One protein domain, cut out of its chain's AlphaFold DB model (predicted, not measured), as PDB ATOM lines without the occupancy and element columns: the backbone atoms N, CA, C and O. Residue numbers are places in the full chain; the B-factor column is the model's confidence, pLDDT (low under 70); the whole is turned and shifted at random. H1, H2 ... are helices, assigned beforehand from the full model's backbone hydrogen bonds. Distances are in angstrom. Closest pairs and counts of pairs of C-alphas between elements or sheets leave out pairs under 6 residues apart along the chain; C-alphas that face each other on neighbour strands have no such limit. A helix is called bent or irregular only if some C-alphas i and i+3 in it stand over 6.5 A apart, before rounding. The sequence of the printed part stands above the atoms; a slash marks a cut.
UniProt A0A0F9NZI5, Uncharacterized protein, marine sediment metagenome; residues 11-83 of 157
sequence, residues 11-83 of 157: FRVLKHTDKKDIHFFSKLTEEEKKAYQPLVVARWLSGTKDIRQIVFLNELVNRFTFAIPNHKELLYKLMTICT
ATOM      1  N   PHE A  11     293.640 171.571 198.043       93.94
ATOM      2  CA  PHE A  11     293.131 170.865 196.865       93.94
ATOM      3  C   PHE A  11     294.005 171.102 195.632       93.94
ATOM      4  O   PHE A  11     294.185 170.185 194.825       93.94
ATOM      5  N   ARG A  12     294.633 172.283 195.522       95.00
ATOM      6  CA  ARG A  12     295.694 172.534 194.535       95.00
ATOM      7  C   ARG A  12     296.862 171.576 194.755       95.00
ATOM      8  O   ARG A  12     297.283 170.927 193.803       95.00
ATOM      9  N   VAL A  13     297.330 171.424 195.995       95.75
ATOM     10  CA  VAL A  13     298.409 170.477 196.329       95.75
ATOM     11  C   VAL A  13     298.032 169.053 195.917       95.75
ATOM     12  O   VAL A  13     298.766 168.438 195.150       95.75
ATOM     13  N   LEU A  14     296.874 168.548 196.362       96.00
ATOM     14  CA  LEU A  14     296.417 167.182 196.075       96.00
ATOM     15  C   LEU A  14     296.325 166.910 194.569       96.00
ATOM     16  O   LEU A  14     296.773 165.865 194.107       96.00
ATOM     17  N   LYS A  15     295.823 167.875 193.788       95.56
ATOM     18  CA  LYS A  15     295.741 167.771 192.324       95.56
ATOM     19  C   LYS A  15     297.118 167.622 191.673       95.56
ATOM     20  O   LYS A  15     297.259 166.836 190.739       95.56
ATOM     21  N   HIS A  16     298.123 168.368 192.133       96.31
ATOM     22  CA  HIS A  16     299.494 168.239 191.626       96.31
ATOM     23  C   HIS A  16     300.165 166.941 192.109       96.31
ATOM     24  O   HIS A  16     300.859 166.292 191.328       96.31
ATOM     25  N   THR A  17     299.889 166.501 193.343       96.44
ATOM     26  CA  THR A  17     300.356 165.206 193.866       96.44
ATOM     27  C   THR A  17     299.799 164.028 193.062       96.44
ATOM     28  O   THR A  17     300.545 163.117 192.704       96.44
ATOM     29  N   ASP A  18     298.506 164.051 192.725       95.38
ATOM     30  CA  ASP A  18     297.875 163.034 191.875       95.38
ATOM     31  C   ASP A  18     298.474 163.015 190.472       95.38
ATOM     32  O   ASP A  18     298.606 161.947 189.893       95.38
ATOM     33  N   LYS A  19     298.879 164.172 189.939       95.25
ATOM     34  CA  LYS A  19     299.549 164.297 188.635       95.25
ATOM     35  C   LYS A  19     301.033 163.929 188.650       95.25
ATOM     36  O   LYS A  19     301.676 164.050 187.613       95.25
ATOM     37  N   LYS A  20     301.581 163.503 189.793       95.56
ATOM     38  CA  LYS A  20     303.013 163.201 189.959       95.56
ATOM     39  C   LYS A  20     303.932 164.398 189.664       95.56
ATOM     40  O   LYS A  20     305.081 164.208 189.279       95.56
ATOM     41  N   ASP A  21     303.458 165.628 189.859       96.12
ATOM     42  CA  ASP A  21     304.251 166.835 189.593       96.12
ATOM     43  C   ASP A  21     305.293 167.066 190.698       96.12
ATOM     44  O   ASP A  21     305.073 167.823 191.639       96.12
ATOM     45  N   ILE A  22     306.449 166.408 190.589       95.44
ATOM     46  CA  ILE A  22     307.536 166.489 191.579       95.44
ATOM     47  C   ILE A  22     308.121 167.900 191.753       95.44
ATOM     48  O   ILE A  22     308.748 168.171 192.777       95.44
ATOM     49  N   HIS A  23     307.916 168.795 190.781       96.19
ATOM     50  CA  HIS A  23     308.472 170.150 190.774       96.19
ATOM     51  C   HIS A  23     307.504 171.200 191.323       96.19
ATOM     52  O   HIS A  23     307.890 172.357 191.494       96.19
ATOM     53  N   PHE A  24     306.254 170.829 191.610       96.25
ATOM     54  CA  PHE A  24     305.247 171.746 192.138       96.25
ATOM     55  C   PHE A  24     305.720 172.465 193.405       96.25
ATOM     56  O   PHE A  24     305.581 173.681 193.505       96.25
ATOM     57  N   PHE A  25     306.316 171.731 194.350       95.38
ATOM     58  CA  PHE A  25     306.753 172.299 195.625       95.38
ATOM     59  C   PHE A  25     307.851 173.354 195.451       95.38
ATOM     60  O   PHE A  25     307.820 174.396 196.102       95.38
ATOM     61  N   SER A  26     308.798 173.119 194.543       95.31
ATOM     62  CA  SER A  26     309.903 174.046 194.273       95.31
ATOM     63  C   SER A  26     309.410 175.371 193.669       95.31
ATOM     64  O   SER A  26     310.058 176.397 193.850       95.31
ATOM     65  N   LYS A  27     308.247 175.358 193.000       95.75
ATOM     66  CA  LYS A  27     307.593 176.538 192.402       95.75
ATOM     67  C   LYS A  27     306.737 177.340 193.391       95.75
ATOM     68  O   LYS A  27     306.214 178.385 193.012       95.75
ATOM     69  N   LEU A  28     306.539 176.849 194.615       94.94
ATOM     70  CA  LEU A  28     305.770 177.558 195.638       94.94
ATOM     71  C   LEU A  28     306.535 178.782 196.145       94.94
ATOM     72  O   LEU A  28     307.762 178.755 196.264       94.94
ATOM     73  N   THR A  29     305.807 179.833 196.514       95.50
ATOM     74  CA  THR A  29     306.401 180.975 197.220       95.50
ATOM     75  C   THR A  29     306.847 180.568 198.626       95.50
ATOM     76  O   THR A  29     306.364 179.587 199.195       95.50
ATOM     77  N   GLU A  30     307.740 181.341 199.245       93.88
ATOM     78  CA  GLU A  30     308.173 181.077 200.626       93.88
ATOM     79  C   GLU A  30     307.002 181.092 201.624       93.88
ATOM     80  O   GLU A  30     306.969 180.321 202.586       93.88
ATOM     81  N   GLU A  31     305.985 181.916 201.369       92.88
ATOM     82  CA  GLU A  31     304.759 181.948 202.166       92.88
ATOM     83  C   GLU A  31     303.919 180.677 201.994       92.88
ATOM     84  O   GLU A  31     303.420 180.126 202.981       92.88
ATOM     85  N   GLU A  32     303.793 180.178 200.762       94.25
ATOM     86  CA  GLU A  32     303.108 178.921 200.453       94.25
ATOM     87  C   GLU A  32     303.854 177.717 201.052       94.25
ATOM     88  O   GLU A  32     303.228 176.849 201.666       94.25
ATOM     89  N   LYS A  33     305.191 177.682 200.968       94.31
ATOM     90  CA  LYS A  33     306.028 176.640 201.595       94.31
ATOM     91  C   LYS A  33     305.884 176.635 203.119       94.31
ATOM     92  O   LYS A  33     305.816 175.569 203.743       94.31
ATOM     93  N   LYS A  34     305.791 177.812 203.747       92.50
ATOM     94  CA  LYS A  34     305.489 177.934 205.183       92.50
ATOM     95  C   LYS A  34     304.087 177.413 205.504       92.50
ATOM     96  O   LYS A  34     303.939 176.661 206.467       92.50
ATOM     97  N   ALA A  35     303.096 177.741 204.676       93.31
ATOM     98  CA  ALA A  35     301.714 177.290 204.835       93.31
ATOM     99  C   ALA A  35     301.512 175.785 204.570       93.31
ATOM    100  O   ALA A  35     300.560 175.205 205.089       93.31
ATOM    101  N   TYR A  36     302.395 175.137 203.804       94.88
ATOM    102  CA  TYR A  36     302.332 173.701 203.544       94.88
ATOM    103  C   TYR A  36     302.493 172.883 204.832       94.88
ATOM    104  O   TYR A  36     303.492 173.012 205.546       94.88
ATOM    105  N   GLN A  37     301.523 172.009 205.101       93.50
ATOM    106  CA  GLN A  37     301.496 171.117 206.260       93.50
ATOM    107  C   GLN A  37     301.498 169.653 205.788       93.50
ATOM    108  O   GLN A  37     300.437 169.154 205.397       93.50
ATOM    109  N   PRO A  38     302.649 168.945 205.826       94.31
ATOM    110  CA  PRO A  38     302.759 167.578 205.312       94.31
ATOM    111  C   PRO A  38     301.734 166.620 205.931       94.31
ATOM    112  O   PRO A  38     301.086 165.858 205.220       94.31
ATOM    113  N   LEU A  39     301.521 166.717 207.247       93.19
ATOM    114  CA  LEU A  39     300.567 165.878 207.974       93.19
ATOM    115  C   LEU A  39     299.133 166.026 207.441       93.19
ATOM    116  O   LEU A  39     298.423 165.037 207.273       93.19
ATOM    117  N   VAL A  40     298.709 167.259 207.142       93.12
ATOM    118  CA  VAL A  40     297.361 167.542 206.626       93.12
ATOM    119  C   VAL A  40     297.196 166.964 205.224       93.12
ATOM    120  O   VAL A  40     296.169 166.353 204.927       93.12
ATOM    121  N   VAL A  41     298.213 167.114 204.373       94.88
ATOM    122  CA  VAL A  41     298.204 166.573 203.007       94.88
ATOM    123  C   VAL A  41     298.182 165.044 203.034       94.88
ATOM    124  O   VAL A  41     297.315 164.448 202.399       94.88
ATOM    125  N   ALA A  42     299.050 164.400 203.823       94.50
ATOM    126  CA  ALA A  42     299.057 162.946 203.999       94.50
ATOM    127  C   ALA A  42     297.701 162.419 204.496       94.50
ATOM    128  O   ALA A  42     297.199 161.408 203.999       94.50
ATOM    129  N   ARG A  43     297.058 163.132 205.432       93.56
ATOM    130  CA  ARG A  43     295.736 162.758 205.946       93.56
ATOM    131  C   ARG A  43     294.657 162.826 204.867       93.56
ATOM    132  O   ARG A  43     293.861 161.894 204.769       93.56
ATOM    133  N   TRP A  44     294.659 163.861 204.027       95.56
ATOM    134  CA  TRP A  44     293.779 163.916 202.855       95.56
ATOM    135  C   TRP A  44     294.050 162.770 201.878       95.56
ATOM    136  O   TRP A  44     293.106 162.108 201.456       95.56
ATOM    137  N   LEU A  45     295.320 162.483 201.577       95.12
ATOM    138  CA  LEU A  45     295.707 161.401 200.665       95.12
ATOM    139  C   LEU A  45     295.303 160.012 201.182       95.12
ATOM    140  O   LEU A  45     295.039 159.122 200.376       95.12
ATOM    141  N   SER A  46     295.213 159.822 202.503       94.44
ATOM    142  CA  SER A  46     294.696 158.584 203.108       94.44
ATOM    143  C   SER A  46     293.186 158.392 202.910       94.44
ATOM    144  O   SER A  46     292.667 157.293 203.068       94.44
ATOM    145  N   GLY A  47     292.471 159.456 202.543       94.44
ATOM    146  CA  GLY A  47     291.033 159.487 202.302       94.44
ATOM    147  C   GLY A  47     290.615 158.907 200.955       94.44
ATOM    148  O   GLY A  47     289.923 159.576 200.186       94.44
ATOM    149  N   THR A  48     291.069 157.698 200.635       93.12
ATOM    150  CA  THR A  48     290.838 157.029 199.351       93.12
ATOM    151  C   THR A  48     290.462 155.558 199.550       93.12
ATOM    152  O   THR A  48     290.680 155.002 200.617       93.12
ATOM    153  N   LYS A  49     289.881 154.918 198.526       92.62
ATOM    154  CA  LYS A  49     289.587 153.468 198.526       92.62
ATOM    155  C   LYS A  49     290.759 152.617 198.019       92.62
ATOM    156  O   LYS A  49     290.684 151.397 197.995       92.62
ATOM    157  N   ASP A  50     291.817 153.271 197.563       94.19
ATOM    158  CA  ASP A  50     292.989 152.639 196.979       94.19
ATOM    159  C   ASP A  50     293.944 152.141 198.068       94.19
ATOM    160  O   ASP A  50     294.676 152.914 198.691       94.19
ATOM    161  N   ILE A  51     293.916 150.828 198.284       94.88
ATOM    162  CA  ILE A  51     294.690 150.143 199.322       94.88
ATOM    163  C   ILE A  51     296.192 150.359 199.114       94.88
ATOM    164  O   ILE A  51     296.909 150.629 200.077       94.88
ATOM    165  N   ARG A  52     296.678 150.311 197.865       95.44
ATOM    166  CA  ARG A  52     298.104 150.491 197.559       95.44
ATOM    167  C   ARG A  52     298.583 151.865 198.014       95.44
ATOM    168  O   ARG A  52     299.632 151.961 198.647       95.44
ATOM    169  N   GLN A  53     297.816 152.912 197.715       95.88
ATOM    170  CA  GLN A  53     298.154 154.271 198.132       95.88
ATOM    171  C   GLN A  53     298.217 154.393 199.659       95.88
ATOM    172  O   GLN A  53     299.146 155.009 200.178       95.88
ATOM    173  N   ILE A  54     297.275 153.783 200.384       95.44
ATOM    174  CA  ILE A  54     297.262 153.798 201.856       95.44
ATOM    175  C   ILE A  54     298.498 153.091 202.423       95.44
ATOM    176  O   ILE A  54     299.176 153.648 203.285       95.44
ATOM    177  N   VAL A  55     298.821 151.897 201.918       96.31
ATOM    178  CA  VAL A  55     300.012 151.141 202.339       96.31
ATOM    179  C   VAL A  55     301.279 151.952 202.074       96.31
ATOM    180  O   VAL A  55     302.114 152.107 202.959       96.31
ATOM    181  N   PHE A  56     301.395 152.556 200.891       96.62
ATOM    182  CA  PHE A  56     302.565 153.355 200.531       96.62
ATOM    183  C   PHE A  56     302.688 154.617 201.386       96.62
ATOM    184  O   PHE A  56     303.796 154.973 201.773       96.62
ATOM    185  N   LEU A  57     301.580 155.287 201.712       96.19
ATOM    186  CA  LEU A  57     301.598 156.425 202.635       96.19
ATOM    187  C   LEU A  57     302.075 156.003 204.028       96.19
ATOM    188  O   LEU A  57     302.847 156.730 204.648       96.19
ATOM    189  N   ASN A  58     301.655 154.834 204.515       94.94
ATOM    190  CA  ASN A  58     302.096 154.326 205.812       94.94
ATOM    191  C   ASN A  58     303.600 154.015 205.830       94.94
ATOM    192  O   ASN A  58     304.301 154.472 206.732       94.94
ATOM    193  N   GLU A  59     304.103 153.314 204.813       95.44
ATOM    194  CA  GLU A  59     305.505 152.883 204.766       95.44
ATOM    195  C   GLU A  59     306.482 154.009 204.407       95.44
ATOM    196  O   GLU A  59     307.553 154.120 205.005       95.44
ATOM    197  N   LEU A  60     306.122 154.859 203.440       94.75
ATOM    198  CA  LEU A  60     307.040 155.837 202.847       94.75
ATOM    199  C   LEU A  60     306.872 157.253 203.388       94.75
ATOM    200  O   LEU A  60     307.775 158.061 203.211       94.75
ATOM    201  N   VAL A  61     305.730 157.593 203.992       95.38
ATOM    202  CA  VAL A  61     305.449 158.971 204.432       95.38
ATOM    203  C   VAL A  61     305.268 159.030 205.941       95.38
ATOM    204  O   VAL A  61     306.002 159.757 206.604       95.38
ATOM    205  N   ASN A  62     304.362 158.235 206.519       93.00
ATOM    206  CA  ASN A  62     304.017 158.327 207.942       93.00
ATOM    207  C   ASN A  62     305.203 158.068 208.876       93.00
ATOM    208  O   ASN A  62     305.307 158.742 209.900       93.00
ATOM    209  N   ARG A  63     306.133 157.183 208.493       91.69
ATOM    210  CA  ARG A  63     307.395 156.954 209.219       91.69
ATOM    211  C   ARG A  63     308.234 158.227 209.373       91.69
ATOM    212  O   ARG A  63     308.931 158.392 210.369       91.69
ATOM    213  N   PHE A  64     308.163 159.128 208.398       93.69
ATOM    214  CA  PHE A  64     309.043 160.288 208.289       93.69
ATOM    215  C   PHE A  64     308.348 161.619 208.588       93.69
ATOM    216  O   PHE A  64     309.030 162.596 208.888       93.69
ATOM    217  N   THR A  65     307.010 161.669 208.576       90.56
ATOM    218  CA  THR A  65     306.221 162.897 208.792       90.56
ATOM    219  C   THR A  65     306.629 163.662 210.055       90.56
ATOM    220  O   THR A  65     306.652 164.891 210.035       90.56
ATOM    221  N   PHE A  66     306.981 162.952 211.133       90.94
ATOM    222  CA  PHE A  66     307.435 163.553 212.393       90.94
ATOM    223  C   PHE A  66     308.957 163.529 212.582       90.94
ATOM    224  O   PHE A  66     309.471 164.301 213.383       90.94
ATOM    225  N   ALA A  67     309.678 162.683 211.840       93.25
ATOM    226  CA  ALA A  67     311.134 162.582 211.932       93.25
ATOM    227  C   ALA A  67     311.847 163.708 211.167       93.25
ATOM    228  O   ALA A  67     312.889 164.190 211.598       93.25
ATOM    229  N   ILE A  68     311.282 164.147 210.038       92.44
ATOM    230  CA  ILE A  68     311.875 165.169 209.159       92.44
ATOM    231  C   ILE A  68     310.886 166.303 208.831       92.44
ATOM    232  O   ILE A  68     310.658 166.613 207.658       92.44
ATOM    233  N   PRO A  69     310.307 166.981 209.840       87.56
ATOM    234  CA  PRO A  69     309.260 167.986 209.626       87.56
ATOM    235  C   PRO A  69     309.736 169.187 208.792       87.56
ATOM    236  O   PRO A  69     308.940 169.822 208.096       87.56
ATOM    237  N   ASN A  70     311.041 169.475 208.822       90.44
ATOM    238  CA  ASN A  70     311.655 170.582 208.088       90.44
ATOM    239  C   ASN A  70     311.876 170.263 206.598       90.44
ATOM    240  O   ASN A  70     311.949 171.178 205.779       90.44
ATOM    241  N   HIS A  71     311.905 168.987 206.207       94.94
ATOM    242  CA  HIS A  71     312.129 168.563 204.820       94.94
ATOM    243  C   HIS A  71     310.804 168.391 204.060       94.94
ATOM    244  O   HIS A  71     310.504 167.339 203.493       94.94
ATOM    245  N   LYS A  72     309.995 169.459 204.032       95.44
ATOM    246  CA  LYS A  72     308.650 169.466 203.423       95.44
ATOM    247  C   LYS A  72     308.647 169.066 201.944       95.44
ATOM    248  O   LYS A  72     307.738 168.365 201.510       95.44
ATOM    249  N   GLU A  73     309.665 169.475 201.188       95.94
ATOM    250  CA  GLU A  73     309.801 169.116 199.772       95.94
ATOM    251  C   GLU A  73     310.015 167.611 199.578       95.94
ATOM    252  O   GLU A  73     309.411 167.006 198.692       95.94
ATOM    253  N   LEU A  74     310.842 166.993 200.424       95.75
ATOM    254  CA  LEU A  74     311.077 165.553 200.384       95.75
ATOM    255  C   LEU A  74     309.788 164.794 200.709       95.75
ATOM    256  O   LEU A  74     309.403 163.896 199.965       95.75
ATOM    257  N   LEU A  75     309.073 165.209 201.760       96.56
ATOM    258  CA  LEU A  75     307.777 164.627 202.118       96.56
ATOM    259  C   LEU A  75     306.751 164.774 200.986       96.56
ATOM    260  O   LEU A  75     306.025 163.824 200.696       96.56
ATOM    261  N   TYR A  76     306.720 165.919 200.300       96.88
ATOM    262  CA  TYR A  76     305.872 166.115 199.126       96.88
ATOM    263  C   TYR A  76     306.212 165.127 198.001       96.88
ATOM    264  O   TYR A  76     305.315 164.471 197.474       96.88
ATOM    265  N   LYS A  77     307.499 164.970 197.663       96.69
ATOM    266  CA  LYS A  77     307.958 164.021 196.633       96.69
ATOM    267  C   LYS A  77     307.637 162.570 197.005       96.69
ATOM    268  O   LYS A  77     307.194 161.807 196.157       96.69
ATOM    269  N   LEU A  78     307.780 162.190 198.273       96.44
ATOM    270  CA  LEU A  78     307.371 160.862 198.744       96.44
ATOM    271  C   LEU A  78     305.857 160.660 198.579       96.44
ATOM    272  O   LEU A  78     305.423 159.635 198.059       96.44
ATOM    273  N   MET A  79     305.049 161.667 198.919       96.31
ATOM    274  CA  MET A  79     303.600 161.621 198.700       96.31
ATOM    275  C   MET A  79     303.225 161.504 197.221       96.31
ATOM    276  O   MET A  79     302.261 160.804 196.908       96.31
ATOM    277  N   THR A  80     303.963 162.144 196.301       96.62
ATOM    278  CA  THR A  80     303.699 161.959 194.867       96.62
ATOM    279  C   THR A  80     303.956 160.517 194.455       96.62
ATOM    280  O   THR A  80     303.175 159.987 193.678       96.62
ATOM    281  N   ILE A  81     304.952 159.819 195.010       95.56
ATOM    282  CA  ILE A  81     305.191 158.390 194.732       95.56
ATOM    283  C   ILE A  81     304.002 157.525 195.182       95.56
ATOM    284  O   ILE A  81     303.610 156.617 194.445       95.56
ATOM    285  N   CYS A  82     303.381 157.838 196.322       95.69
ATOM    286  CA  CYS A  82     302.276 157.055 196.887       95.69
ATOM    287  C   CYS A  82     300.989 157.061 196.044       95.69
ATOM    288  O   CYS A  82     300.222 156.102 196.114       95.69
ATOM    289  N   THR A  83     300.720 158.115 195.268       95.19
ATOM    290  CA  THR A  83     299.500 158.199 194.438       95.19
ATOM    291  C   THR A  83     299.593 157.308 193.191       95.19
ATOM    292  O   THR A  83     300.640 156.735 192.894       95.19
TER     293      THR A  83
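This is residues 11 to 83 of the 157 residues of an uncharacterized protein of marine sediment metagenome (UniProt A0A0F9NZI5). The longest helix, H4, lies side by side with H5 and H3 in a three-helix bundle, their centres making a triangle, and the short helix H1 crosses over H3 and H5 on the side away from H4. H2 is a small helix set off at one end of the bundle, near where H3 and H5 begin. The printed part has 73 residues with five named helices, in the order H1, H2, H3, H4, H5, and no named strand; the class is all helix. The whole is compact, with a radius of gyration of the C-alphas of 11.3 A, and the C-alphas span 34 by 26 by 16 A.

H4 covers residues 51 to 65 and is 19.6 A long from first to last C-alpha; C-alpha 51 is at (294.690, 150.143, 199.322). H4 is neither bent nor irregular, but only just: C-alphas 60 and 63 are 6.5 A apart. H5, residues 72 to 82, is 15.4 A long and ends with C-alpha 82 at (302.276, 157.055, 196.887). H3, residues 38 to 45, measures 10.5 A. H1, residues 11 to 18, measures 10.4 A and begins with C-alpha 11 at (293.131, 170.865, 196.865). H2, residues 30 to 35, measures 8.6 A.

H4 and H5 form a helical hairpin; they touch at a shallow tilt of 18 degrees, opposite ways, and their closest C-alphas, those of Gln 53 and Cys 82, are 5.1 A apart. H3 and H4 form another helical hairpin, at a shallow tilt of 6 degrees, opposite ways; the closest C-alphas are those of Leu 39 and Thr 65, at 6.4 A. H3 and H5 touch at a shallow tilt of 19 degrees, the same way, with Pro 38 and Lys 72 closest, their C-alphas 6.5 A apart. H1 touches H5 at a steep tilt of 55 degrees, the same way; the closest C-alphas, those of Thr 17 and Thr 80, are 4.8 A apart. H1 also touches H3, about perpendicular at 73 degrees, with the C-alphas of Leu 14 and Val 41 closest at 7.2 A. Helix packing is part aligned and part crossed: three of these five touching pairs stand at a shallow tilt. H2 touches no helix; it is close to H5 but not clearly touching, the closest C-alphas being those of Lys 33 and Lys 72, 7.9 A apart. H1 and H4 are apart. In H1, H2, H3 and H5 every O i to N i+4 pair is within hydrogen-bond range; in H4 8 of 11 are.

The two C-alphas farthest apart, those of Glu 30 and Ile 51, are 33.8 A apart. The printed part has no cut. The link from H1 to H2, with 11 residues between them, is long. The mean pLDDT of the printed part is 94.7, and no printed residue is under 70.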